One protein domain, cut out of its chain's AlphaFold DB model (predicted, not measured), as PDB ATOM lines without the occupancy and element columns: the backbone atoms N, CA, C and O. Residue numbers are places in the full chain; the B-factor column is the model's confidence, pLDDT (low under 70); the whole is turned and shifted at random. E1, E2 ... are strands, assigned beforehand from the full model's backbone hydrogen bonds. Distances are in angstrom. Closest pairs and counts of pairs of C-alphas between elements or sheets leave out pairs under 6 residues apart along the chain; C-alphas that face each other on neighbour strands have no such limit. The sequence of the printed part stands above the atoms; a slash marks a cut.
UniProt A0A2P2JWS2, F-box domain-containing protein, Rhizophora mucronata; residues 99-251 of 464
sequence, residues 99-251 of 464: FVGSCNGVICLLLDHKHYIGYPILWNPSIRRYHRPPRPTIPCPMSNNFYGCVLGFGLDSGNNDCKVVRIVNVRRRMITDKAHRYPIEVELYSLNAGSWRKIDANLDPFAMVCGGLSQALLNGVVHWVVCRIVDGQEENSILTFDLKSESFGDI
ATOM      1  N   PHE A  99     129.622 163.446 125.330       87.94
ATOM      2  CA  PHE A  99     130.704 164.420 125.222       87.94
ATOM      3  C   PHE A  99     130.954 165.035 126.597       87.94
ATOM      4  O   PHE A  99     130.020 165.361 127.313       87.94
ATOM      5  N   VAL A 100     132.224 165.151 126.975       90.75
ATOM      6  CA  VAL A 100     132.635 165.966 128.126       90.75
ATOM      7  C   VAL A 100     132.953 167.372 127.643       90.75
ATOM      8  O   VAL A 100     132.488 168.343 128.221       90.75
ATOM      9  N   GLY A 101     133.740 167.452 126.569       90.38
ATOM     10  CA  GLY A 101     134.151 168.686 125.919       90.38
ATOM     11  C   GLY A 101     135.176 168.415 124.821       90.38
ATOM     12  O   GLY A 101     135.675 167.289 124.672       90.38
ATOM     13  N   SER A 102     135.536 169.452 124.071       90.69
ATOM     14  CA  SER A 102     136.612 169.413 123.080       90.69
ATOM     15  C   SER A 102     137.727 170.409 123.394       90.69
ATOM     16  O   SER A 102     137.530 171.443 124.028       90.69
ATOM     17  N   CYS A 103     138.941 170.097 122.944       89.62
ATOM     18  CA  CYS A 103     140.073 171.004 123.031       89.62
ATOM     19  C   CYS A 103     141.098 170.678 121.943       89.62
ATOM     20  O   CYS A 103     141.573 169.544 121.852       89.62
ATOM     21  N   ASN A 104     141.442 171.662 121.104       89.12
ATOM     22  CA  ASN A 104     142.453 171.545 120.042       89.12
ATOM     23  C   ASN A 104     142.287 170.295 119.149       89.12
ATOM     24  O   ASN A 104     143.257 169.617 118.806       89.12
ATOM     25  N   GLY A 105     141.043 169.957 118.799       90.56
ATOM     26  CA  GLY A 105     140.705 168.787 117.977       90.56
ATOM     27  C   GLY A 105     140.806 167.432 118.683       90.56
ATOM     28  O   GLY A 105     140.743 166.386 118.039       90.56
ATOM     29  N   VAL A 106     140.943 167.423 120.009       92.94
ATOM     30  CA  VAL A 106     140.709 166.242 120.842       92.94
ATOM     31  C   VAL A 106     139.340 166.377 121.489       92.94
ATOM     32  O   VAL A 106     139.046 167.388 122.116       92.94
ATOM     33  N   ILE A 107     138.520 165.346 121.358       93.06
ATOM     34  CA  ILE A 107     137.240 165.204 122.041       93.06
ATOM     35  C   ILE A 107     137.465 164.317 123.265       93.06
ATOM     36  O   ILE A 107     138.007 163.214 123.140       93.06
ATOM     37  N   CYS A 108     137.040 164.774 124.439       93.75
ATOM     38  CA  CYS A 108     136.932 163.922 125.612       93.75
ATOM     39  C   CYS A 108     135.530 163.321 125.668       93.75
ATOM     40  O   CYS A 108     134.525 164.027 125.715       93.75
ATOM     41  N   LEU A 109     135.483 161.996 125.655       90.06
ATOM     42  CA  LEU A 109     134.268 161.208 125.741       90.06
ATOM     43  C   LEU A 109     134.152 160.616 127.140       90.06
ATOM     44  O   LEU A 109     135.124 160.069 127.656       90.06
ATOM     45  N   LEU A 110     132.960 160.666 127.715       87.06
ATOM     46  CA  LEU A 110     132.602 159.936 128.920       87.06
ATOM     47  C   LEU A 110     132.000 158.597 128.507       87.06
ATOM     48  O   LEU A 110     131.068 158.560 127.702       87.06
ATOM     49  N   LEU A 111     132.544 157.499 129.035       82.31
ATOM     50  CA  LEU A 111     131.992 156.162 128.857       82.31
ATOM     51  C   LEU A 111     131.679 155.501 130.190       82.31
ATOM     52  O   LEU A 111     132.554 155.353 131.047       82.31
ATOM     53  N   ASP A 112     130.471 154.967 130.287       74.56
ATOM     54  CA  ASP A 112     130.098 154.082 131.381       74.56
ATOM     55  C   ASP A 112     130.563 152.649 131.111       74.56
ATOM     56  O   ASP A 112     130.182 151.996 130.131       74.56
ATOM     57  N   HIS A 113     131.393 152.125 132.009       67.19
ATOM     58  CA  HIS A 113     131.935 150.773 131.930       67.19
ATOM     59  C   HIS A 113     131.195 149.839 132.886       67.19
ATOM     60  O   HIS A 113     130.719 150.275 133.924       67.19
ATOM     61  N   LYS A 114     131.169 148.525 132.607       64.38
ATOM     62  CA  LYS A 114     130.448 147.510 133.414       64.38
ATOM     63  C   LYS A 114     130.703 147.577 134.934       64.38
ATOM     64  O   LYS A 114     129.902 147.062 135.699       64.38
ATOM     65  N   HIS A 115     131.811 148.184 135.365       62.75
ATOM     66  CA  HIS A 115     132.229 148.248 136.767       62.75
ATOM     67  C   HIS A 115     132.456 149.669 137.304       62.75
ATOM     68  O   HIS A 115     132.785 149.802 138.481       62.75
ATOM     69  N   TYR A 116     132.349 150.715 136.477       69.12
ATOM     70  CA  TYR A 116     132.591 152.092 136.914       69.12
ATOM     71  C   TYR A 116     131.888 153.117 136.017       69.12
ATOM     72  O   TYR A 116     131.814 152.934 134.800       69.12
ATOM     73  N   ILE A 117     131.410 154.197 136.632       74.00
ATOM     74  CA  ILE A 117     130.779 155.333 135.950       74.00
ATOM     75  C   ILE A 117     131.853 156.349 135.543       74.00
ATOM     76  O   ILE A 117     132.831 156.577 136.273       74.00
ATOM     77  N   GLY A 118     131.659 156.930 134.360       76.69
ATOM     78  CA  GLY A 118     132.380 158.100 133.866       76.69
ATOM     79  C   GLY A 118     133.875 157.923 133.658       76.69
ATOM     80  O   GLY A 118     134.705 158.577 134.296       76.69
ATOM     81  N   TYR A 119     134.228 157.045 132.727       87.06
ATOM     82  CA  TYR A 119     135.607 156.859 132.302       87.06
ATOM     83  C   TYR A 119     135.923 157.651 131.046       87.06
ATOM     84  O   TYR A 119     135.238 157.483 130.034       87.06
ATOM     85  N   PRO A 120     136.972 158.484 131.085       90.88
ATOM     86  CA  PRO A 120     137.314 159.322 129.956       90.88
ATOM     87  C   PRO A 120     137.967 158.520 128.829       90.88
ATOM     88  O   PRO A 120     138.787 157.629 129.057       90.88
ATOM     89  N   ILE A 121     137.675 158.904 127.594       91.56
ATOM     90  CA  ILE A 121     138.461 158.556 126.412       91.56
ATOM     91  C   ILE A 121     138.808 159.846 125.687       91.56
ATOM     92  O   ILE A 121     137.923 160.610 125.317       91.56
ATOM     93  N   LEU A 122     140.099 160.065 125.445       94.25
ATOM     94  CA  LEU A 122     140.571 161.189 124.644       94.25
ATOM     95  C   LEU A 122     140.681 160.729 123.199       94.25
ATOM     96  O   LEU A 122     141.407 159.781 122.908       94.25
ATOM     97  N   TRP A 123     139.969 161.365 122.284       93.44
ATOM     98  CA  TRP A 123     139.870 160.900 120.908       93.44
ATOM     99  C   TRP A 123     140.092 162.038 119.921       93.44
ATOM    100  O   TRP A 123     139.481 163.092 120.030       93.44
ATOM    101  N   ASN A 124     140.968 161.806 118.945       93.31
ATOM    102  CA  ASN A 124     141.141 162.667 117.783       93.31
ATOM    103  C   ASN A 124     140.580 161.936 116.541       93.31
ATOM    104  O   ASN A 124     141.236 161.022 116.010       93.31
ATOM    105  N   PRO A 125     139.376 162.321 116.078       90.94
ATOM    106  CA  PRO A 125     138.751 161.787 114.873       90.94
ATOM    107  C   PRO A 125     139.597 161.953 113.605       90.94
ATOM    108  O   PRO A 125     139.707 161.003 112.826       90.94
ATOM    109  N   SER A 126     140.240 163.108 113.406       90.75
ATOM    110  CA  SER A 126     140.960 163.432 112.162       90.75
ATOM    111  C   SER A 126     142.148 162.512 111.910       90.75
ATOM    112  O   SER A 126     142.432 162.170 110.762       90.75
ATOM    113  N   ILE A 127     142.811 162.039 112.968       91.06
ATOM    114  CA  ILE A 127     143.898 161.051 112.855       91.06
ATOM    115  C   ILE A 127     143.454 159.623 113.201       91.06
ATOM    116  O   ILE A 127     144.280 158.707 113.193       91.06
ATOM    117  N   ARG A 128     142.165 159.427 113.516       89.19
ATOM    118  CA  ARG A 128     141.556 158.154 113.940       89.19
ATOM    119  C   ARG A 128     142.296 157.487 115.105       89.19
ATOM    120  O   ARG A 128     142.428 156.262 115.146       89.19
ATOM    121  N   ARG A 129     142.797 158.283 116.054       88.88
ATOM    122  CA  ARG A 129     143.490 157.786 117.255       88.88
ATOM    123  C   ARG A 129     142.745 158.176 118.506       88.88
ATOM    124  O   ARG A 129     142.184 159.259 118.594       88.88
ATOM    125  N   TYR A 130     142.796 157.295 119.489       91.50
ATOM    126  CA  TYR A 130     142.303 157.564 120.824       91.50
ATOM    127  C   TYR A 130     143.354 157.160 121.851       91.50
ATOM    128  O   TYR A 130     144.222 156.325 121.587       91.50
ATOM    129  N   HIS A 131     143.228 157.741 123.030       91.25
ATOM    130  CA  HIS A 131     143.974 157.413 124.222       91.25
ATOM    131  C   HIS A 131     142.987 157.053 125.330       91.25
ATOM    132  O   HIS A 131     142.021 157.779 125.577       91.25
ATOM    133  N   ARG A 132     143.231 155.920 125.992       90.62
ATOM    134  CA  ARG A 132     142.514 155.525 127.204       90.62
ATOM    135  C   ARG A 132     143.415 155.783 128.405       90.62
ATOM    136  O   ARG A 132     144.431 155.099 128.537       90.62
ATOM    137  N   PRO A 133     143.065 156.737 129.277       91.56
ATOM    138  CA  PRO A 133     143.703 156.870 130.578       91.56
ATOM    139  C   PRO A 133     143.690 155.539 131.349       91.56
ATOM    140  O   PRO A 133     142.794 154.720 131.140       91.56
ATOM    141  N   PRO A 134     144.644 155.285 132.256       91.25
ATOM    142  CA  PRO A 134     144.549 154.146 133.162       91.25
ATOM    143  C   PRO A 134     143.268 154.236 134.004       91.25
ATOM    144  O   PRO A 134     142.574 155.256 134.013       91.25
ATOM    145  N   ARG A 135     142.930 153.155 134.711       88.50
ATOM    146  CA  ARG A 135     141.750 153.146 135.581       88.50
ATOM    147  C   ARG A 135     141.837 154.300 136.600       88.50
ATOM    148  O   ARG A 135     142.894 154.440 137.219       88.50
ATOM    149  N   PRO A 136     140.768 155.102 136.773       88.94
ATOM    150  CA  PRO A 136     140.725 156.126 137.808       88.94
ATOM    151  C   PRO A 136     140.910 155.512 139.202       88.94
ATOM    152  O   PRO A 136     140.543 154.353 139.432       88.94
ATOM    153  N   THR A 137     141.519 156.269 140.111       88.56
ATOM    154  CA  THR A 137     141.898 155.797 141.451       88.56
ATOM    155  C   THR A 137     140.743 155.847 142.437       88.56
ATOM    156  O   THR A 137     140.683 155.012 143.340       88.56
ATOM    157  N   ILE A 138     139.808 156.785 142.252       87.00
ATOM    158  CA  ILE A 138     138.627 156.926 143.101       87.00
ATOM    159  C   ILE A 138     137.527 155.960 142.626       87.00
ATOM    160  O   ILE A 138     137.052 156.080 141.485       87.00
ATOM    161  N   PRO A 139     137.080 155.011 143.471       81.00
ATOM    162  CA  PRO A 139     135.991 154.105 143.131       81.00
ATOM    163  C   PRO A 139     134.672 154.851 142.890       81.00
ATOM    164  O   PRO A 139     134.284 155.721 143.655       81.00
ATOM    165  N   CYS A 140     133.952 154.469 141.837       77.19
ATOM    166  CA  CYS A 140     132.588 154.930 141.555       77.19
ATOM    167  C   CYS A 140     131.825 153.757 140.919       77.19
ATOM    168  O   CYS A 140     131.767 153.648 139.688       77.19
ATOM    169  N   PRO A 141     131.411 152.769 141.732       71.06
ATOM    170  CA  PRO A 141     130.873 151.515 141.223       71.06
ATOM    171  C   PRO A 141     129.482 151.721 140.617       71.06
ATOM    172  O   PRO A 141     128.586 152.243 141.269       71.06
ATOM    173  N   MET A 142     129.289 151.229 139.391       64.62
ATOM    174  CA  MET A 142     128.010 151.317 138.666       64.62
ATOM    175  C   MET A 142     126.852 150.610 139.383       64.62
ATOM    176  O   MET A 142     125.705 151.000 139.224       64.62
ATOM    177  N   SER A 143     127.140 149.577 140.179       62.69
ATOM    178  CA  SER A 143     126.134 148.842 140.955       62.69
ATOM    179  C   SER A 143     125.546 149.654 142.111       62.69
ATOM    180  O   SER A 143     124.704 149.145 142.845       62.69
ATOM    181  N   ASN A 144     126.045 150.869 142.334       62.34
ATOM    182  CA  ASN A 144     125.634 151.705 143.432       62.34
ATOM    183  C   ASN A 144     125.064 153.028 142.909       62.34
ATOM    184  O   ASN A 144     125.806 153.952 142.579       62.34
ATOM    185  N   ASN A 145     123.734 153.126 142.904       61.66
ATOM    186  CA  ASN A 145     122.998 154.325 142.490       61.66
ATOM    187  C   ASN A 145     123.289 155.552 143.381       61.66
ATOM    188  O   ASN A 145     122.887 156.666 143.046       61.66
ATOM    189  N   PHE A 146     124.000 155.365 144.499       65.06
ATOM    190  CA  PHE A 146     124.485 156.442 145.355       65.06
ATOM    191  C   PHE A 146     125.745 157.124 144.817       65.06
ATOM    192  O   PHE A 146     126.240 158.009 145.489       65.06
ATOM    193  N   TYR A 147     126.305 156.761 143.662       65.06
ATOM    194  CA  TYR A 147     127.467 157.467 143.110       65.06
ATOM    195  C   TYR A 147     127.138 158.131 141.775       65.06
ATOM    196  O   TYR A 147     126.500 157.544 140.904       65.06
ATOM    197  N   GLY A 148     127.610 159.363 141.614       77.25
ATOM    198  CA  GLY A 148     127.659 160.073 140.341       77.25
ATOM    199  C   GLY A 148     129.068 160.598 140.106       77.25
ATOM    200  O   GLY A 148     129.840 160.776 141.047       77.25
ATOM    201  N   CYS A 149     129.431 160.857 138.855       83.94
ATOM    202  CA  CYS A 149     130.659 161.588 138.583       83.94
ATOM    203  C   CYS A 149     130.495 162.559 137.428       83.94
ATOM    204  O   CYS A 149     129.804 162.270 136.452       83.94
ATOM    205  N   VAL A 150     131.192 163.679 137.549       88.31
ATOM    206  CA  VAL A 150     131.254 164.737 136.550       88.31
ATOM    207  C   VAL A 150     132.691 164.835 136.064       88.31
ATOM    208  O   VAL A 150     133.639 164.689 136.843       88.31
ATOM    209  N   LEU A 151     132.855 165.031 134.760       92.50
ATOM    210  CA  LEU A 151     134.161 165.225 134.149       92.50
ATOM    211  C   LEU A 151     134.334 166.679 133.711       92.50
ATOM    212  O   LEU A 151     133.374 167.371 133.377       92.50
ATOM    213  N   GLY A 152     135.585 167.113 133.689       94.75
ATOM    214  CA  GLY A 152     136.036 168.296 132.972       94.75
ATOM    215  C   GLY A 152     137.273 167.969 132.170       94.75
ATOM    216  O   GLY A 152     138.074 167.125 132.563       94.75
ATOM    217  N   PHE A 153     137.442 168.639 131.049       95.94
ATOM    218  CA  PHE A 153     138.497 168.389 130.092       95.94
ATOM    219  C   PHE A 153     138.996 169.693 129.484       95.94
ATOM    220  O   PHE A 153     138.226 170.556 129.077       95.94
ATOM    221  N   GLY A 154     140.304 169.829 129.352       95.62
ATOM    222  CA  GLY A 154     140.866 170.935 128.596       95.62
ATOM    223  C   GLY A 154     142.379 170.898 128.580       95.62
ATOM    224  O   GLY A 154     143.002 169.900 128.952       95.62
ATOM    225  N   LEU A 155     142.965 172.006 128.142       93.94
ATOM    226  CA  LEU A 155     144.406 172.166 128.041       93.94
ATOM    227  C   LEU A 155     144.926 173.087 129.143       93.94
ATOM    228  O   LEU A 155     144.554 174.258 129.216       93.94
ATOM    229  N   ASP A 156     145.882 172.584 129.916       94.25
ATOM    230  CA  ASP A 156     146.836 173.433 130.616       94.25
ATOM    231  C   ASP A 156     147.789 174.039 129.581       94.25
ATOM    232  O   ASP A 156     148.748 173.409 129.124       94.25
ATOM    233  N   SER A 157     147.495 175.274 129.177       87.44
ATOM    234  CA  SER A 157     148.270 175.998 128.165       87.44
ATOM    235  C   SER A 157     149.713 176.295 128.590       87.44
ATOM    236  O   SER A 157     150.562 176.485 127.721       87.44
ATOM    237  N   GLY A 158     150.008 176.318 129.897       87.19
ATOM    238  CA  GLY A 158     151.357 176.557 130.409       87.19
ATOM    239  C   GLY A 158     152.280 175.368 130.165       87.19
ATOM    240  O   GLY A 158     153.425 175.551 129.757       87.19
ATOM    241  N   ASN A 159     151.753 174.158 130.356       87.56
ATOM    242  CA  ASN A 159     152.511 172.912 130.209       87.56
ATOM    243  C   ASN A 159     152.212 172.158 128.904       87.56
ATOM    244  O   ASN A 159     152.798 171.102 128.659       87.56
ATOM    245  N   ASN A 160     151.310 172.689 128.070       88.44
ATOM    246  CA  ASN A 160     150.767 172.012 126.892       88.44
ATOM    247  C   ASN A 160     150.305 170.583 127.234       88.44
ATOM    248  O   ASN A 160     150.684 169.610 126.580       88.44
ATOM    249  N   ASP A 161     149.541 170.470 128.321       92.19
ATOM    250  CA  ASP A 161     149.093 169.198 128.878       92.19
ATOM    251  C   ASP A 161     147.570 169.106 128.832       92.19
ATOM    252  O   ASP A 161     146.861 169.942 129.396       92.19
ATOM    253  N   CYS A 162     147.059 168.085 128.148       94.69
ATOM    254  CA  CYS A 162     145.634 167.791 128.173       94.69
ATOM    255  C   CYS A 162     145.295 167.130 129.505       94.69
ATOM    256  O   CYS A 162     145.820 166.059 129.826       94.69
ATOM    257  N   LYS A 163     144.382 167.740 130.253       96.88
ATOM    258  CA  LYS A 163     143.999 167.283 131.584       96.88
ATOM    259  C   LYS A 163     142.529 166.899 131.629       96.88
ATOM    260  O   LYS A 163     141.701 167.515 130.957       96.88
ATOM    261  N   VAL A 164     142.220 165.882 132.428       96.56
ATOM    262  CA  VAL A 164     140.843 165.488 132.752       96.56
ATOM    263  C   VAL A 164     140.655 165.583 134.256       96.56
ATOM    264  O   VAL A 164     141.331 164.880 135.004       96.56
ATOM    265  N   VAL A 165     139.735 166.433 134.694       95.69
ATOM    266  CA  VAL A 165     139.265 166.496 136.079       95.69
ATOM    267  C   VAL A 165     138.112 165.515 136.214       95.69
ATOM    268  O   VAL A 165     137.221 165.487 135.365       95.69
ATOM    269  N   ARG A 166     138.118 164.714 137.272       93.25
ATOM    270  CA  ARG A 166     137.021 163.819 137.620       93.25
ATOM    271  C   ARG A 166     136.579 164.107 139.043       93.25
ATOM    272  O   ARG A 166     137.371 163.971 139.971       93.25
ATOM    273  N   ILE A 167     135.318 164.499 139.181       91.19
ATOM    274  CA  ILE A 167     134.666 164.826 140.448       91.19
ATOM    275  C   ILE A 167     133.670 163.709 140.744       91.19
ATOM    276  O   ILE A 167     132.803 163.425 139.917       91.19
ATOM    277  N   VAL A 168     133.810 163.046 141.887       88.31
ATOM    278  CA  VAL A 168     132.931 161.953 142.315       88.31
ATOM    279  C   VAL A 168     132.034 162.451 143.442       88.31
ATOM    280  O   VAL A 168     132.513 162.816 144.512       88.31
ATOM    281  N   ASN A 169     130.728 162.428 143.178       80.50
ATOM    282  CA  ASN A 169     129.677 162.769 144.127       80.50
ATOM    283  C   ASN A 169     129.088 161.482 144.712       80.50
ATOM    284  O   ASN A 169     128.817 160.533 143.969       80.50
ATOM    285  N   VAL A 170     128.794 161.473 146.012       71.44
ATOM    286  CA  VAL A 170     127.987 160.414 146.632       71.44
ATOM    287  C   VAL A 170     126.590 160.972 146.923       71.44
ATOM    288  O   VAL A 170     126.423 161.876 147.736       71.44
ATOM    289  N   ARG A 171     125.578 160.475 146.210       62.25
ATOM    290  CA  ARG A 171     124.161 160.829 146.346       62.25
ATOM    291  C   ARG A 171     123.538 160.243 147.620       62.25
ATOM    292  O   ARG A 171     123.829 159.118 148.022       62.25
ATOM    293  N   ARG A 172     122.616 161.025 148.200       56.19
ATOM    294  CA  ARG A 172     121.765 160.722 149.367       56.19
ATOM    295  C   ARG A 172     121.151 159.311 149.331       56.19
ATOM    296  O   ARG A 172     120.626 158.874 148.310       56.19
ATOM    297  N   ARG A 173     121.048 158.682 150.506       45.00
ATOM    298  CA  ARG A 173     119.918 157.798 150.844       45.00
ATOM    299  C   ARG A 173     118.758 158.694 151.322       45.00
ATOM    300  O   ARG A 173     119.023 159.766 151.855       45.00
ATOM    301  N   MET A 174     117.503 158.298 151.082       42.75
ATOM    302  CA  MET A 174     116.279 159.060 151.406       42.75
ATOM    303  C   MET A 174     116.367 159.922 152.687       42.75
ATOM    304  O   MET A 174     116.837 159.439 153.707       42.75
ATOM    305  N   ILE A 175     115.864 161.162 152.571       44.62
ATOM    306  CA  ILE A 175     115.515 162.288 153.486       44.62
ATOM    307  C   ILE A 175     115.742 162.185 155.020       44.62
ATOM    308  O   ILE A 175     115.815 163.223 155.680       44.62
ATOM    309  N   THR A 176     115.887 161.016 155.639       47.81
ATOM    310  CA  THR A 176     115.955 160.883 157.103       47.81
ATOM    311  C   THR A 176     117.340 161.094 157.713       47.81
ATOM    312  O   THR A 176     117.426 161.263 158.926       47.81
ATOM    313  N   ASP A 177     118.411 161.145 156.919       48.22
ATOM    314  CA  ASP A 177     119.777 161.209 157.448       48.22
ATOM    315  C   ASP A 177     120.494 162.519 157.077       48.22
ATOM    316  O   ASP A 177     121.405 162.569 156.253       48.22
ATOM    317  N   LYS A 178     120.055 163.624 157.694       50.34
ATOM    318  CA  LYS A 178     120.647 164.970 157.529       50.34
ATOM    319  C   LYS A 178     122.078 165.096 158.095       50.34
ATOM    320  O   LYS A 178     122.638 166.187 158.065       50.34
ATOM    321  N   ALA A 179     122.660 164.024 158.642       51.09
ATOM    322  CA  ALA A 179     123.894 164.078 159.429       51.09
ATOM    323  C   ALA A 179     125.151 163.557 158.709       51.09
ATOM    324  O   ALA A 179     126.263 163.830 159.168       51.09
ATOM    325  N   HIS A 180     125.022 162.832 157.594       52.91
ATOM    326  CA  HIS A 180     126.180 162.215 156.944       52.91
ATOM    327  C   HIS A 180     126.758 163.105 155.838       52.91
ATOM    328  O   HIS A 180     126.184 163.260 154.763       52.91
ATOM    329  N   ARG A 181     127.930 163.686 156.131       57.84
ATOM    330  CA  ARG A 181     128.814 164.337 155.155       57.84
ATOM    331  C   ARG A 181     129.326 163.274 154.190       57.84
ATOM    332  O   ARG A 181     129.989 162.336 154.639       57.84
ATOM    333  N   TYR A 182     129.081 163.430 152.895       65.94
ATOM    334  CA  TYR A 182     129.771 162.621 151.901       65.94
ATOM    335  C   TYR A 182     130.846 163.472 151.228       65.94
ATOM    336  O   TYR A 182     130.526 164.518 150.673       65.94
ATOM    337  N   PRO A 183     132.123 163.076 151.307       73.25
ATOM    338  CA  PRO A 183     133.181 163.861 150.700       73.25
ATOM    339  C   PRO A 183     133.031 163.845 149.178       73.25
ATOM    340  O   PRO A 183     132.858 162.784 148.575       73.25
ATOM    341  N   ILE A 184     133.137 165.023 148.564       86.31
ATOM    342  CA  ILE A 184     133.418 165.134 147.137       86.31
ATOM    343  C   ILE A 184     134.878 164.739 146.959       86.31
ATOM    344  O   ILE A 184     135.776 165.406 147.477       86.31
ATOM    345  N   GLU A 185     135.129 163.649 146.243       89.94
ATOM    346  CA  GLU A 185     136.493 163.261 145.909       89.94
ATOM    347  C   GLU A 185     136.836 163.716 144.491       89.94
ATOM    348  O   GLU A 185     136.060 163.538 143.548       89.94
ATOM    349  N   VAL A 186     138.033 164.278 144.335       93.19
ATOM    350  CA  VAL A 186     138.514 164.797 143.058       93.19
ATOM    351  C   VAL A 186     139.816 164.110 142.676       93.19
ATOM    352  O   VAL A 186     140.732 163.952 143.485       93.19
ATOM    353  N   GLU A 187     139.933 163.735 141.409       94.75
ATOM    354  CA  GLU A 187     141.195 163.317 140.811       94.75
ATOM    355  C   GLU A 187     141.425 163.982 139.457       94.75
ATOM    356  O   GLU A 187     140.495 164.306 138.718       94.75
ATOM    357  N   LEU A 188     142.697 164.181 139.134       97.19
ATOM    358  CA  LEU A 188     143.156 164.809 137.910       97.19
ATOM    359  C   LEU A 188     144.023 163.825 137.132       97.19
ATOM    360  O   LEU A 188     145.006 163.294 137.656       97.19
ATOM    361  N   TYR A 189     143.677 163.607 135.874       97.12
ATOM    362  CA  TYR A 189     144.526 162.928 134.911       97.12
ATOM    363  C   TYR A 189     145.344 163.954 134.135       97.12
ATOM    364  O   TYR A 189     144.782 164.895 133.579       97.12
ATOM    365  N   SER A 190     146.651 163.726 134.044       96.75
ATOM    366  CA  SER A 190     147.555 164.445 133.143       96.75
ATOM    367  C   SER A 190     147.951 163.524 131.994       96.75
ATOM    368  O   SER A 190     148.414 162.400 132.223       96.75
ATOM    369  N   LEU A 191     147.787 163.980 130.751       94.06
ATOM    370  CA  LEU A 191     148.195 163.210 129.579       94.06
ATOM    371  C   LEU A 191     149.717 163.058 129.519       94.06
ATOM    372  O   LEU A 191     150.197 161.965 129.206       94.06
ATOM    373  N   ASN A 192     150.452 164.118 129.854       92.19
ATOM    374  CA  ASN A 192     151.912 164.120 129.867       92.19
ATOM    375  C   ASN A 192     152.476 163.187 130.949       92.19
ATOM    376  O   ASN A 192     153.391 162.413 130.667       92.19
ATOM    377  N   ALA A 193     151.907 163.198 132.160       94.44
ATOM    378  CA  ALA A 193     152.298 162.258 133.215       94.44
ATOM    379  C   ALA A 193     151.815 160.826 132.922       94.44
ATOM    380  O   ALA A 193     152.452 159.842 133.301       94.44
ATOM    381  N   GLY A 194     150.687 160.687 132.221       94.44
ATOM    382  CA  GLY A 194     150.074 159.398 131.923       94.44
ATOM    383  C   GLY A 194     149.446 158.721 133.144       94.44
ATOM    384  O   GLY A 194     149.281 157.500 133.132       94.44
ATOM    385  N   SER A 195     149.112 159.484 134.186       95.88
ATOM    386  CA  SER A 195     148.606 158.973 135.462       95.88
ATOM    387  C   SER A 195     147.546 159.885 136.076       95.88
ATOM    388  O   SER A 195     147.514 161.090 135.828       95.88
ATOM    389  N   TRP A 196     146.701 159.284 136.911       96.69
ATOM    390  CA  TRP A 196     145.787 159.987 137.807       96.69
ATOM    391  C   TRP A 196     146.502 160.392 139.094       96.69
ATOM    392  O   TRP A 196     147.392 159.680 139.563       96.69
ATOM    393  N   ARG A 197     146.065 161.495 139.695       96.50
ATOM    394  CA  ARG A 197     146.405 161.867 141.070       96.50
ATOM    395  C   ARG A 197     145.189 162.471 141.759       96.50
ATOM    396  O   ARG A 197     144.427 163.194 141.121       96.50
ATOM    397  N   LYS A 198     145.025 162.202 143.051       95.12
ATOM    398  CA  LYS A 198     143.986 162.859 143.849       95.12
ATOM    399  C   LYS A 198     144.305 164.346 144.017       95.12
ATOM    400  O   LYS A 198     145.475 164.726 144.113       95.12
ATOM    401  N   ILE A 199     143.259 165.161 144.042       94.00
ATOM    402  CA  ILE A 199     143.305 166.570 144.422       94.00
ATOM    403  C   ILE A 199     142.637 166.669 145.785       94.00
ATOM    404  O   ILE A 199     141.504 166.219 145.944       94.00
ATOM    405  N   ASP A 200     143.338 167.252 146.753       88.25
ATOM    406  CA  ASP A 200     142.721 167.638 148.017       88.25
ATOM    407  C   ASP A 200     141.899 168.907 147.777       88.25
ATOM    408  O   ASP A 200     142.389 170.036 147.849       88.25
ATOM    409  N   ALA A 201     140.669 168.692 147.324       81.12
ATOM    410  CA  ALA A 201     139.729 169.745 147.023       81.12
ATOM    411  C   ALA A 201     138.938 170.006 148.307       81.12
ATOM    412  O   ALA A 201     138.084 169.206 148.680       81.12
ATOM    413  N   ASN A 202     139.238 171.106 148.999       84.69
ATOM    414  CA  ASN A 202     138.496 171.550 150.183       84.69
ATOM    415  C   ASN A 202     137.111 172.097 149.780       84.69
ATOM    416  O   ASN A 202     136.809 173.275 149.970       84.69
ATOM    417  N   LEU A 203     136.318 171.254 149.121       87.69
ATOM    418  CA  LEU A 203     134.985 171.557 148.626       87.69
ATOM    419  C   LEU A 203     133.962 171.325 149.730       87.69
ATOM    420  O   LEU A 203     134.144 170.481 150.609       87.69
ATOM    421  N   ASP A 204     132.863 172.066 149.649       84.94
ATOM    422  CA  ASP A 204     131.722 171.862 150.528       84.94
ATOM    423  C   ASP A 204     131.188 170.421 150.369       84.94
ATOM    424  O   ASP A 204     130.763 170.049 149.273       84.94
ATOM    425  N   PRO A 205     131.188 169.594 151.434       78.56
ATOM    426  CA  PRO A 205     130.695 168.218 151.372       78.56
ATOM    427  C   PRO A 205     129.176 168.121 151.156       78.56
ATOM    428  O   PRO A 205     128.663 167.021 150.954       78.56
ATOM    429  N   PHE A 206     128.444 169.234 151.243       77.44
ATOM    430  CA  PHE A 206     127.018 169.300 150.922       77.44
ATOM    431  C   PHE A 206     126.747 169.777 149.495       77.44
ATOM    432  O   PHE A 206     125.594 169.745 149.063       77.44
ATOM    433  N   ALA A 207     127.781 170.186 148.758       84.69
ATOM    434  CA  ALA A 207     127.629 170.569 147.369       84.69
ATOM    435  C   ALA A 207     127.353 169.343 146.487       84.69
ATOM    436  O   ALA A 207     127.918 168.261 146.663       84.69
ATOM    437  N   MET A 208     126.503 169.527 145.486       84.69
ATOM    438  CA  MET A 208     126.252 168.554 144.436       84.69
ATOM    439  C   MET A 208     126.619 169.179 143.101       84.69
ATOM    440  O   MET A 208     125.916 170.051 142.598       84.69
ATOM    441  N   VAL A 209     127.729 168.728 142.514       85.19
ATOM    442  CA  VAL A 209     128.089 169.141 141.152       85.19
ATOM    443  C   VAL A 209     127.119 168.475 140.181       85.19
ATOM    444  O   VAL A 209     127.055 167.242 140.113       85.19
ATOM    445  N   CYS A 210     126.341 169.279 139.464       77.00
ATOM    446  CA  CYS A 210     125.283 168.792 138.590       77.00
ATOM    447  C   CYS A 210     125.894 168.046 137.394       77.00
ATOM    448  O   CYS A 210     126.778 168.549 136.703       77.00
ATOM    449  N   GLY A 211     125.437 166.812 137.162       62.84
ATOM    450  CA  GLY A 211     125.953 165.911 136.122       62.84
ATOM    451  C   GLY A 211     125.356 166.137 134.733       62.84
ATOM    452  O   GLY A 211     125.050 165.160 134.053       62.84
ATOM    453  N   GLY A 212     125.157 167.399 134.345       58.38
ATOM    454  CA  GLY A 212     124.619 167.788 133.038       58.38
ATOM    455  C   GLY A 212     125.569 167.498 131.868       58.38
ATOM    456  O   GLY A 212     126.744 167.176 132.057       58.38
ATOM    457  N   LEU A 213     125.040 167.600 130.644       54.84
ATOM    458  CA  LEU A 213     125.654 167.110 129.399       54.84
ATOM    459  C   LEU A 213     126.949 167.802 128.951       54.84
ATOM    460  O   LEU A 213     127.558 167.330 127.990       54.84
ATOM    461  N   SER A 214     127.409 168.865 129.608       62.25
ATOM    462  CA  SER A 214     128.711 169.443 129.285       62.25
ATOM    463  C   SER A 214     129.280 170.303 130.405       62.25
ATOM    464  O   SER A 214     128.583 170.895 131.228       62.25
ATOM    465  N   GLN A 215     130.604 170.377 130.408       88.19
ATOM    466  CA  GLN A 215     131.313 171.473 131.043       88.19
ATOM    467  C   GLN A 215     131.157 172.765 130.220       88.19
ATOM    468  O   GLN A 215     130.995 172.712 129.001       88.19
ATOM    469  N   ALA A 216     131.428 173.918 130.832       92.12
ATOM    470  CA  ALA A 216     131.815 175.119 130.087       92.12
ATOM    471  C   ALA A 216     133.326 175.379 130.229       92.12
ATOM    472  O   ALA A 216     133.835 175.598 131.329       92.12
ATOM    473  N   LEU A 217     134.069 175.355 129.114       93.88
ATOM    474  CA  LEU A 217     135.502 175.680 129.085       93.88
ATOM    475  C   LEU A 217     135.717 177.114 128.597       93.88
ATOM    476  O   LEU A 217     135.584 177.388 127.405       93.88
ATOM    477  N   LEU A 218     136.121 178.014 129.491       94.00
ATOM    478  CA  LEU A 218     136.449 179.396 129.138       94.00
ATOM    479  C   LEU A 218     137.824 179.763 129.692       94.00
ATOM    480  O   LEU A 218     138.087 179.589 130.874       94.00
ATOM    481  N   ASN A 219     138.709 180.277 128.833       92.38
ATOM    482  CA  ASN A 219     140.045 180.760 129.210       92.38
ATOM    483  C   ASN A 219     140.912 179.745 129.989       92.38
ATOM    484  O   ASN A 219     141.732 180.133 130.813       92.38
ATOM    485  N   GLY A 220     140.757 178.444 129.715       94.31
ATOM    486  CA  GLY A 220     141.494 177.380 130.416       94.31
ATOM    487  C   GLY A 220     140.910 177.000 131.781       94.31
ATOM    488  O   GLY A 220     141.474 176.144 132.463       94.31
ATOM    489  N   VAL A 221     139.774 177.589 132.151       96.94
ATOM    490  CA  VAL A 221     139.018 177.275 133.360       96.94
ATOM    491  C   VAL A 221     137.790 176.457 132.974       96.94
ATOM    492  O   VAL A 221     137.048 176.812 132.050       96.94
ATOM    493  N   VAL A 222     137.594 175.335 133.659       96.62
ATOM    494  CA  VAL A 222     136.407 174.488 133.516       96.62
ATOM    495  C   VAL A 222     135.352 174.945 134.514       96.62
ATOM    496  O   VAL A 222     135.691 175.220 135.661       96.62
ATOM    497  N   HIS A 223     134.097 175.025 134.082       95.88
ATOM    498  CA  HIS A 223     132.975 175.499 134.884       95.88
ATOM    499  C   HIS A 223     131.858 174.458 134.896       95.88
ATOM    500  O   HIS A 223     131.544 173.878 133.850       95.88
ATOM    501  N   TRP A 224     131.244 174.272 136.063       94.12
ATOM    502  CA  TRP A 224     130.088 173.402 136.268       94.12
ATOM    503  C   TRP A 224     129.051 174.099 137.137       94.12
ATOM    504  O   TRP A 224     129.409 174.832 138.060       94.12
ATOM    505  N   VAL A 225     127.775 173.821 136.882       91.94
ATOM    506  CA  VAL A 225     126.707 174.169 137.822       91.94
ATOM    507  C   VAL A 225     126.810 173.257 139.037       91.94
ATOM    508  O   VAL A 225     127.134 172.069 138.936       91.94
ATOM    509  N   VAL A 226     126.554 173.831 140.200       89.94
ATOM    510  CA  VAL A 226     126.631 173.140 141.476       89.94
ATOM    511  C   VAL A 226     125.546 173.676 142.399       89.94
ATOM    512  O   VAL A 226     125.439 174.883 142.618       89.94
ATOM    513  N   CYS A 227     124.764 172.757 142.947       87.75
ATOM    514  CA  CYS A 227     123.754 173.044 143.954       87.75
ATOM    515  C   CYS A 227     124.379 172.902 145.349       87.75
ATOM    516  O   CYS A 227     125.130 171.956 145.607       87.75
ATOM    517  N   ARG A 228     124.111 173.855 146.244       86.44
ATOM    518  CA  ARG A 228     124.588 173.878 147.635       86.44
ATOM    519  C   ARG A 228     123.433 174.079 148.595       86.44
ATOM    520  O   ARG A 228     122.403 174.611 148.213       86.44
ATOM    521  N   ILE A 229     123.633 173.699 149.855       83.75
ATOM    522  CA  ILE A 229     122.674 173.986 150.924       83.75
ATOM    523  C   ILE A 229     123.142 175.215 151.706       83.75
ATOM    524  O   ILE A 229     124.107 175.128 152.465       83.75
ATOM    525  N   VAL A 230     122.438 176.335 151.558       83.19
ATOM    526  CA  VAL A 230     122.694 177.596 152.270       83.19
ATOM    527  C   VAL A 230     121.493 177.894 153.162       83.19
ATOM    528  O   VAL A 230     120.359 177.912 152.699       83.19
ATOM    529  N   ASP A 231     121.714 178.032 154.472       84.19
ATOM    530  CA  ASP A 231     120.653 178.273 155.469       84.19
ATOM    531  C   ASP A 231     119.448 177.307 155.383       84.19
ATOM    532  O   ASP A 231     118.318 177.623 155.759       84.19
ATOM    533  N   GLY A 232     119.703 176.078 154.919       81.62
ATOM    534  CA  GLY A 232     118.696 175.028 154.765       81.62
ATOM    535  C   GLY A 232     117.914 175.058 153.448       81.62
ATOM    536  O   GLY A 232     117.022 174.225 153.296       81.62
ATOM    537  N   GLN A 233     118.251 175.958 152.522       83.88
ATOM    538  CA  GLN A 233     117.694 176.039 151.169       83.88
ATOM    539  C   GLN A 233     118.727 175.611 150.123       83.88
ATOM    540  O   GLN A 233     119.930 175.727 150.353       83.88
ATOM    541  N   GLU A 234     118.251 175.083 148.998       85.06
ATOM    542  CA  GLU A 234     119.093 174.752 147.847       85.06
ATOM    543  C   GLU A 234     119.385 176.030 147.046       85.06
ATOM    544  O   GLU A 234     118.470 176.759 146.681       85.06
ATOM    545  N   GLU A 235     120.666 176.320 146.814       90.06
ATOM    546  CA  GLU A 235     121.124 177.452 146.009       90.06
ATOM    547  C   GLU A 235     122.133 176.994 144.948       90.06
ATOM    548  O   GLU A 235     123.143 176.338 145.239       90.06
ATOM    549  N   ASN A 236     121.886 177.390 143.702       91.38
ATOM    550  CA  ASN A 236     122.764 177.166 142.568       91.38
ATOM    551  C   ASN A 236     123.908 178.186 142.520       91.38
ATOM    552  O   ASN A 236     123.770 179.381 142.787       91.38
ATOM    553  N   SER A 237     125.078 177.706 142.121       93.19
ATOM    554  CA  SER A 237     126.276 178.508 141.862       93.19
ATOM    555  C   SER A 237     127.146 177.806 140.820       93.19
ATOM    556  O   SER A 237     126.780 176.751 140.295       93.19
ATOM    557  N   ILE A 238     128.292 178.395 140.478       94.62
ATOM    558  CA  ILE A 238     129.215 177.830 139.494       94.62
ATOM    559  C   ILE A 238     130.521 177.454 140.184       94.62
ATOM    560  O   ILE A 238     131.218 178.317 140.716       94.62
ATOM    561  N   LEU A 239     130.875 176.171 140.123       95.06
ATOM    562  CA  LEU A 239     132.187 175.671 140.513       95.06
ATOM    563  C   LEU A 239     133.138 175.855 139.337       95.06
ATOM    564  O   LEU A 239     132.795 175.540 138.197       95.06
ATOM    565  N   THR A 240     134.348 176.312 139.622       96.56
ATOM    566  CA  THR A 240     135.402 176.516 138.630       96.56
ATOM    567  C   THR A 240     136.635 175.696 138.973       96.56
ATOM    568  O   THR A 240     136.939 175.487 140.146       96.56
ATOM    569  N   PHE A 241     137.361 175.240 137.956       96.88
ATOM    570  CA  PHE A 241     138.676 174.628 138.108       96.88
ATOM    571  C   PHE A 241     139.621 175.156 137.032       96.88
ATOM    572  O   PHE A 241     139.426 174.906 135.838       96.88
ATOM    573  N   ASP A 242     140.651 175.883 137.451       96.88
ATOM    574  CA  ASP A 242     141.702 176.364 136.556       96.88
ATOM    575  C   ASP A 242     142.677 175.215 136.260       96.88
ATOM    576  O   ASP A 242     143.318 174.672 137.159       96.88
ATOM    577  N   LEU A 243     142.799 174.822 134.990       97.00
ATOM    578  CA  LEU A 243     143.633 173.682 134.591       97.00
ATOM    579  C   LEU A 243     145.140 173.952 134.721       97.00
ATOM    580  O   LEU A 243     145.927 173.001 134.774       97.00
ATOM    581  N   LYS A 244     145.546 175.224 134.742       95.88
ATOM    582  CA  LYS A 244     146.938 175.665 134.834       95.88
ATOM    583  C   LYS A 244     147.389 175.777 136.287       95.88
ATOM    584  O   LYS A 244     148.444 175.243 136.616       95.88
ATOM    585  N   SER A 245     146.627 176.467 137.137       95.44
ATOM    586  CA  SER A 245     146.941 176.557 138.575       95.44
ATOM    587  C   SER A 245     146.448 175.354 139.375       95.44
ATOM    588  O   SER A 245     146.877 175.175 140.510       95.44
ATOM    589  N   GLU A 246     145.580 174.528 138.784       96.06
ATOM    590  CA  GLU A 246     144.993 173.327 139.390       96.06
ATOM    591  C   GLU A 246     144.222 173.636 140.679       96.06
ATOM    592  O   GLU A 246     144.231 172.861 141.637       96.06
ATOM    593  N   SER A 247     143.561 174.792 140.693       95.50
ATOM    594  CA  SER A 247     142.841 175.323 141.846       95.50
ATOM    595  C   SER A 247     141.352 175.444 141.560       95.50
ATOM    596  O   SER A 247     140.950 175.875 140.476       95.50
ATOM    597  N   PHE A 248     140.551 175.121 142.571       96.50
ATOM    598  CA  PHE A 248     139.120 175.384 142.563       96.50
ATOM    599  C   PHE A 248     138.812 176.837 142.931       96.50
ATOM    600  O   PHE A 248     139.562 177.477 143.669       96.50
ATOM    601  N   GLY A 249     137.682 177.322 142.439       94.88
ATOM    602  CA  GLY A 249     137.079 178.586 142.842       94.88
ATOM    603  C   GLY A 249     135.576 178.560 142.605       94.88
ATOM    604  O   GLY A 249     135.062 177.629 141.982       94.88
ATOM    605  N   ASP A 250     134.885 179.608 143.033       94.00
ATOM    606  CA  ASP A 250     133.437 179.724 142.907       94.00
ATOM    607  C   ASP A 250     133.052 181.031 142.219       94.00
ATOM    608  O   ASP A 250     133.698 182.067 142.398       94.00
ATOM    609  N   ILE A 251     131.968 180.979 141.449       95.38
ATOM    610  CA  ILE A 251     131.271 182.159 140.951       95.38
ATOM    611  C   ILE A 251     129.822 182.081 141.424       95.38
ATOM    612  O   ILE A 251     129.092 181.142 141.099       95.38
TER     613      ILE A 251
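This is residues 99 to 251 of the 464 residues of the protein "F-box domain-containing protein" of Rhizophora mucronata (UniProt A0A2P2JWS2). Three small sheets stand face to face in turn and spread like a fan, as three blades of an open propeller, with their first strands E1, E5 and E9 close together and their last strands E4, E8 and E12 far from one another. The sheet E5 E6 E7 E8 is the middle blade, and residues 174 to 179, between E6 and E7, stick out. The printed part has 153 residues with twelve named strands, E1 to E12 in chain order, and no named helix; its class is all strand. Each sheet is antiparallel, with its four strands in chain order. The whole is compact, with a radius of gyration of the C-alphas of 15.5 A, and only just elongated, spanning 52 by 35 by 24 A.

E1, residues 99 to 103, E2, 106 to 113, E3, 116 to 124, and E4, 129 to 131, form a meander, each strand the antiparallel neighbour of the one before. N 109 and O 121 of the hairpin E2 and E3 are 2.8 A apart, within hydrogen-bond range. E5, residues 147 to 156, E6, 161 to 170, E7, 185 to 190, and E8, 195 to 199, form a second meander, strongly twisted; N 152 of E5 and O 165 of E6 are 2.9 A apart. These two sheets are face to face, with best planes 30 degrees apart; the closest C-alphas of E1 and E5 are those of Cys 103 and Gly 154, 5.6 A apart. E9, residues 216 to 218, E10, 221 to 230, E11, 233 to 242, and E12, 247 to 251, form the third meander, also strongly twisted; N 224 of E10 and O 239 of E11 are 2.9 A apart. It faces the second sheet, making a stack of sheets, that is, sheets face to face in turn; the closest C-alphas of E5 and E10, Gly 152 and Val 222, are 6.2 A apart. E4 and E8 are apart, as are E8 and E12. E10 bends by 57 degrees at residue 225, and residues 208 to 209 pair antiparallel with residues 226 to 227 of E10.

E1 begins at C-alpha 99, (130.704, 164.420, 125.222). E3 is 23.5 A long, E5 28.0 A, E6 28.9 A, E10 25.0 A and E11 28.1 A. E12 ends at C-alpha 251, (131.271, 182.159, 140.951).

The C-alphas farthest apart are those of Ile 127 and Thr 176, 52.3 A. The printed part has no cut. The links E4 to E5, E6 to E7 and E8 to E9 are long. Mean pLDDT of the printed part is 84.4; residues 113 to 116, 142 to 147, 171 to 182 and 211 to 214 are under 70.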